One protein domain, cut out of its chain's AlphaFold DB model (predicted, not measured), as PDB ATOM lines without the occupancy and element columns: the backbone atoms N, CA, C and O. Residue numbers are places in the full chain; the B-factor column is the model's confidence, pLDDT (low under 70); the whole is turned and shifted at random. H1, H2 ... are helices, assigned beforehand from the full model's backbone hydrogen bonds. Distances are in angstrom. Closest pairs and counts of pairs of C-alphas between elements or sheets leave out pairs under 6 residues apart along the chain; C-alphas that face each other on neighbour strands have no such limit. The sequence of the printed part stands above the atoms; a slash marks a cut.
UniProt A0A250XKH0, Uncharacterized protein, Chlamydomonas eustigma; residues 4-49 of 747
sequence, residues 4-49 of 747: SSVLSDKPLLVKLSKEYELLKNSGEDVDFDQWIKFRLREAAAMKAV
ATOM      1  N   SER A   4     267.627 374.109 606.527       83.38
ATOM      2  CA  SER A   4     266.234 374.015 606.974       83.38
ATOM      3  C   SER A   4     265.405 375.223 606.536       83.38
ATOM      4  O   SER A   4     264.250 375.065 606.159       83.38
ATOM      5  N   SER A   5     266.003 376.420 606.523       85.00
ATOM      6  CA  SER A   5     265.342 377.674 606.122       85.00
ATOM      7  C   SER A   5     265.127 377.820 604.608       85.00
ATOM      8  O   SER A   5     264.333 378.658 604.171       85.00
ATOM      9  N   VAL A   6     265.871 377.046 603.811       85.25
ATOM     10  CA  VAL A   6     265.752 376.992 602.346       85.25
ATOM     11  C   VAL A   6     264.794 375.871 601.951       85.25
ATOM     12  O   VAL A   6     263.963 376.055 601.071       85.25
ATOM     13  N   LEU A   7     264.845 374.734 602.652       87.44
ATOM     14  CA  LEU A   7     263.909 373.624 602.457       87.44
ATOM     15  C   LEU A   7     262.487 373.937 602.948       87.44
ATOM     16  O   LEU A   7     261.531 373.333 602.469       87.44
ATOM     17  N   SER A   8     262.319 374.874 603.885       91.69
ATOM     18  CA  SER A   8     260.993 375.326 604.326       91.69
ATOM     19  C   SER A   8     260.301 376.263 603.325       91.69
ATOM     20  O   SER A   8     259.090 376.476 603.421       91.69
ATOM     21  N   ASP A   9     261.032 376.776 602.332       93.44
ATOM     22  CA  ASP A   9     260.514 377.647 601.279       93.44
ATOM     23  C   ASP A   9     259.871 376.813 600.154       93.44
ATOM     24  O   ASP A   9     260.482 376.483 599.134       93.44
ATOM     25  N   LYS A  10     258.608 376.411 600.365       93.25
ATOM     26  CA  LYS A  10     257.841 375.612 599.391       93.25
ATOM     27  C   LYS A  10     257.777 376.258 597.993       93.25
ATOM     28  O   LYS A  10     257.954 375.521 597.023       93.25
ATOM     29  N   PRO A  11     257.549 377.581 597.842       93.88
ATOM     30  CA  PRO A  11     257.589 378.239 596.534       93.88
ATOM     31  C   PRO A  11     258.918 378.054 595.795       93.88
ATOM     32  O   PRO A  11     258.914 377.753 594.599       93.88
ATOM     33  N   LEU A  12     260.047 378.177 596.500       91.94
ATOM     34  CA  LEU A  12     261.369 377.954 595.918       91.94
ATOM     35  C   LEU A  12     261.528 376.512 595.420       91.94
ATOM     36  O   LEU A  12     261.972 376.301 594.293       91.94
ATOM     37  N   LEU A  13     261.114 375.522 596.216       92.56
ATOM     38  CA  LEU A  13     261.181 374.111 595.823       92.56
ATOM     39  C   LEU A  13     260.309 373.799 594.598       92.56
ATOM     40  O   LEU A  13     260.742 373.065 593.713       92.56
ATOM     41  N   VAL A  14     259.114 374.393 594.501       94.19
ATOM     42  CA  VAL A  14     258.248 374.253 593.317       94.19
ATOM     43  C   VAL A  14     258.905 374.871 592.080       94.19
ATOM     44  O   VAL A  14     258.846 374.283 591.001       94.19
ATOM     45  N   LYS A  15     259.561 376.031 592.220       95.56
ATOM     46  CA  LYS A  15     260.292 376.668 591.116       95.56
ATOM     47  C   LYS A  15     261.456 375.797 590.638       95.56
ATOM     48  O   LYS A  15     261.565 375.548 589.441       95.56
ATOM     49  N   LEU A  16     262.268 375.276 591.561       94.75
ATOM     50  CA  LEU A  16     263.373 374.372 591.232       94.75
ATOM     51  C   LEU A  16     262.872 373.076 590.584       94.75
ATOM     52  O   LEU A  16     263.437 372.631 589.593       94.75
ATOM     53  N   SER A  17     261.762 372.509 591.060       94.00
ATOM     54  CA  SER A  17     261.160 371.329 590.426       94.00
ATOM     55  C   SER A  17     260.744 371.588 588.975       94.00
ATOM     56  O   SER A  17     260.932 370.715 588.133       94.00
ATOM     57  N   LYS A  18     260.199 372.771 588.661       96.06
ATOM     58  CA  LYS A  18     259.824 373.134 587.284       96.06
ATOM     59  C   LYS A  18     261.041 373.337 586.385       96.06
ATOM     60  O   LYS A  18     261.040 372.864 585.257       96.06
ATOM     61  N   GLU A  19     262.074 374.018 586.881       95.81
ATOM     62  CA  GLU A  19     263.327 374.197 586.132       95.81
ATOM     63  C   GLU A  19     264.007 372.856 585.837       95.81
ATOM     64  O   GLU A  19     264.533 372.662 584.744       95.81
ATOM     65  N   TYR A  20     263.943 371.913 586.778       93.56
ATOM     66  CA  TYR A  20     264.466 370.569 586.576       93.56
ATOM     67  C   TYR A  20     263.715 369.801 585.483       93.56
ATOM     68  O   TYR A  20     264.353 369.217 584.614       93.56
ATOM     69  N   GLU A  21     262.379 369.822 585.480       95.00
ATOM     70  CA  GLU A  21     261.601 369.161 584.420       95.00
ATOM     71  C   GLU A  21     261.887 369.773 583.040       95.00
ATOM     72  O   GLU A  21     261.985 369.048 582.053       95.00
ATOM     73  N   LEU A  22     262.110 371.090 582.957       96.19
ATOM     74  CA  LEU A  22     262.526 371.739 581.709       96.19
ATOM     75  C   LEU A  22     263.908 371.261 581.240       96.19
ATOM     76  O   LEU A  22     264.072 370.945 580.064       96.19
ATOM     77  N   LEU A  23     264.881 371.160 582.150       95.12
ATOM     78  CA  LEU A  23     266.219 370.652 581.827       95.12
ATOM     79  C   LEU A  23     266.185 369.180 581.420       95.12
ATOM     80  O   LEU A  23     266.780 368.801 580.417       95.12
ATOM     81  N   LYS A  24     265.412 368.358 582.126       94.25
ATOM     82  CA  LYS A  24     265.214 366.949 581.784       94.25
ATOM     83  C   LYS A  24     264.590 366.780 580.394       94.25
ATOM     84  O   LYS A  24     265.017 365.914 579.636       94.25
ATOM     85  N   ASN A  25     263.621 367.623 580.041       93.88
ATOM     86  CA  ASN A  25     262.972 367.592 578.728       93.88
ATOM     87  C   ASN A  25     263.870 368.110 577.596       93.88
ATOM     88  O   ASN A  25     263.635 367.770 576.441       93.88
ATOM     89  N   SER A  26     264.905 368.896 577.909       94.75
ATOM     90  CA  SER A  26     265.868 369.383 576.912       94.75
ATOM     91  C   SER A  26     266.824 368.298 576.395       94.75
ATOM     92  O   SER A  26     267.469 368.492 575.369       94.75
ATOM     93  N   GLY A  27     266.909 367.149 577.078       93.19
ATOM     94  CA  GLY A  27     267.824 366.063 576.720       93.19
ATOM     95  C   GLY A  27     269.291 366.328 577.078       93.19
ATOM     96  O   GLY A  27     270.151 365.528 576.711       93.19
ATOM     97  N   GLU A  28     269.592 367.419 577.789       91.94
ATOM     98  CA  GLU A  28     270.925 367.674 578.333       91.94
ATOM     99  C   GLU A  28     271.241 366.709 579.489       91.94
ATOM    100  O   GLU A  28     270.435 366.511 580.402       91.94
ATOM    101  N   ASP A  29     272.436 366.111 579.459       92.81
ATOM    102  CA  ASP A  29     272.951 365.252 580.532       92.81
ATOM    103  C   ASP A  29     273.406 366.123 581.715       92.81
ATOM    104  O   ASP A  29     274.567 366.523 581.830       92.81
ATOM    105  N   VAL A  30     272.444 366.525 582.550       92.38
ATOM    106  CA  VAL A  30     272.678 367.391 583.710       92.38
ATOM    107  C   VAL A  30     272.962 366.544 584.950       92.38
ATOM    108  O   VAL A  30     272.101 365.800 585.420       92.38
ATOM    109  N   ASP A  31     274.143 366.731 585.552       95.25
ATOM    110  CA  ASP A  31     274.464 366.200 586.884       95.25
ATOM    111  C   ASP A  31     273.556 366.861 587.938       95.25
ATOM    112  O   ASP A  31     273.788 367.988 588.399       95.25
ATOM    113  N   PHE A  32     272.493 366.143 588.304       90.69
ATOM    114  CA  PHE A  32     271.447 366.602 589.216       90.69
ATOM    115  C   PHE A  32     271.998 367.076 590.563       90.69
ATOM    116  O   PHE A  32     271.553 368.097 591.099       90.69
ATOM    117  N   ASP A  33     273.001 366.377 591.095       91.50
ATOM    118  CA  ASP A  33     273.568 366.675 592.405       91.50
ATOM    119  C   ASP A  33     274.334 367.997 592.395       91.50
ATOM    120  O   ASP A  33     274.314 368.743 593.382       91.50
ATOM    121  N   GLN A  34     275.022 368.308 591.297       94.75
ATOM    122  CA  GLN A  34     275.715 369.585 591.144       94.75
ATOM    123  C   GLN A  34     274.739 370.723 590.873       94.75
ATOM    124  O   GLN A  34     274.854 371.788 591.488       94.75
ATOM    125  N   TRP A  35     273.746 370.478 590.021       95.31
ATOM    126  CA  TRP A  35     272.737 371.465 589.668       95.31
ATOM    127  C   TRP A  35     271.924 371.919 590.888       95.31
ATOM    128  O   TRP A  35     271.818 373.120 591.156       95.31
ATOM    129  N   ILE A  36     271.433 370.979 591.706       94.44
ATOM    130  CA  ILE A  36     270.632 371.321 592.888       94.44
ATOM    131  C   ILE A  36     271.463 372.055 593.948       94.44
ATOM    132  O   ILE A  36     270.992 373.017 594.559       94.44
ATOM    133  N   LYS A  37     272.737 371.676 594.132       93.50
ATOM    134  CA  LYS A  37     273.665 372.375 595.041       93.50
ATOM    135  C   LYS A  37     273.939 373.801 594.573       93.50
ATOM    136  O   LYS A  37     273.997 374.702 595.409       93.50
ATOM    137  N   PHE A  38     274.112 374.008 593.269       95.25
ATOM    138  CA  PHE A  38     274.313 375.334 592.689       95.25
ATOM    139  C   PHE A  38     273.085 376.220 592.920       95.25
ATOM    140  O   PHE A  38     273.202 377.299 593.504       95.25
ATOM    141  N   ARG A  39     271.896 375.719 592.577       94.81
ATOM    142  CA  ARG A  39     270.639 376.457 592.728       94.81
ATOM    143  C   ARG A  39     270.279 376.780 594.175       94.81
ATOM    144  O   ARG A  39     269.857 377.896 594.465       94.81
ATOM    145  N   LEU A  40     270.490 375.850 595.107       92.31
ATOM    146  CA  LEU A  40     270.248 376.108 596.530       92.31
ATOM    147  C   LEU A  40     271.209 377.163 597.100       92.31
ATOM    148  O   LEU A  40     270.803 377.965 597.941       92.31
ATOM    149  N   ARG A  41     272.467 377.204 596.634       94.06
ATOM    150  CA  ARG A  41     273.422 378.260 597.018       94.06
ATOM    151  C   ARG A  41     273.018 379.620 596.461       94.06
ATOM    152  O   ARG A  41     273.103 380.604 597.187       94.06
ATOM    153  N   GLU A  42     272.569 379.669 595.210       94.38
ATOM    154  CA  GLU A  42     272.085 380.891 594.562       94.38
ATOM    155  C   GLU A  42     270.853 381.455 595.285       94.38
ATOM    156  O   GLU A  42     270.826 382.630 595.651       94.38
ATOM    157  N   ALA A  43     269.879 380.601 595.606       89.81
ATOM    158  CA  ALA A  43     268.694 380.997 596.360       89.81
ATOM    159  C   ALA A  43     269.034 381.480 597.780       89.81
ATOM    160  O   ALA A  43     268.489 382.480 598.252       89.81
ATOM    161  N   ALA A  44     269.975 380.813 598.454       89.62
ATOM    162  CA  ALA A  44     270.466 381.252 599.756       89.62
ATOM    163  C   ALA A  44     271.190 382.608 599.673       89.62
ATOM    164  O   ALA A  44     271.026 383.436 600.567       89.62
ATOM    165  N   ALA A  45     271.952 382.857 598.603       91.12
ATOM    166  CA  ALA A  45     272.605 384.142 598.368       91.12
ATOM    167  C   ALA A  45     271.579 385.258 598.121       91.12
ATOM    168  O   ALA A  45     271.683 386.318 598.732       91.12
ATOM    169  N   MET A  46     270.544 385.004 597.316       87.31
ATOM    170  CA  MET A  46     269.448 385.959 597.108       87.31
ATOM    171  C   MET A  46     268.725 386.296 598.416       87.31
ATOM    172  O   MET A  46     268.492 387.467 598.708       87.31
ATOM    173  N   LYS A  47     268.442 385.284 599.245       85.88
ATOM    174  CA  LYS A  47     267.784 385.466 600.548       85.88
ATOM    175  C   LYS A  47     268.653 386.230 601.550       85.88
ATOM    176  O   LYS A  47     268.118 386.973 602.363       85.88
ATOM    177  N   ALA A  48     269.975 386.075 601.484       85.75
ATOM    178  CA  ALA A  48     270.914 386.824 602.318       85.75
ATOM    179  C   ALA A  48     271.071 388.292 601.882       85.75
ATOM    180  O   ALA A  48     271.418 389.135 602.707       85.75
ATOM    181  N   VAL A  49     270.833 388.599 600.601       82.88
ATOM    182  CA  VAL A  49     270.959 389.955 600.043       82.88
ATOM    183  C   VAL A  49     269.681 390.774 600.218       82.88
ATOM    184  O   VAL A  49     269.777 391.995 600.246       82.88
TER     185      VAL A  49
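Overview. This is residues 4 to 49 of the 747 residues of an uncharacterized protein of Chlamydomonas eustigma (UniProt A0A250XKH0). Two long helices, H2 and H3, run opposite ways as a loose U, joined at one end by the loop of residues 26 to 31, with a gap between them that few C-alpha contacts bridge. At the other end of H2 the short helix H1 turns inward toward H3. The printed part has 46 residues with three named helices, in the order H1, H2, H3, and no named strand; the class is all helix. It is only just compact, close to loose, with a radius of gyration of the C-alphas of 11.3 A, and elongated, spanning 33 by 17 by 17 A.

Arrangement. H1, residues 4 to 7, and H2, residues 10 to 25, are joined by a tight link. They are close but not clearly touching; their closest C-alphas, of Leu 7 and Leu 13, are 7.2 A apart. H1 only just touches H3, residues 32 to 49, with 3 pairs of C-alphas within 8 A; the closest are those of Val 6 and Ala 44, 6.9 A apart. H3 touches H1 with residues 40 to 44 alone. H2 and H3 are close but not clearly touching, with the closest C-alphas, of Leu 16 and Arg 39, 7.7 A apart. They run opposite ways at a steep tilt of 37 degrees, only just past shallow. In H2 and H3 every O i to N i+4 pair is within hydrogen-bond range; H1 is too short for such a pair.

Along the chain. H1 begins at C-alpha 4 (266.234, 374.015, 606.974). H2 begins at C-alpha 10 (257.841, 375.612, 599.391) and is 22.8 A long from first to last C-alpha. H3 is 25.7 A long and ends at C-alpha 49 (270.959, 389.955, 600.043).

Size, cuts and confidence. The C-alphas of Gly 27 and Val 49, the two farthest apart, are 33.5 A apart. The printed part has no cut. The link from H2 to H3 is short, with 6 residues. The mean pLDDT of the printed part is 92.2, and no printed residue is under 70.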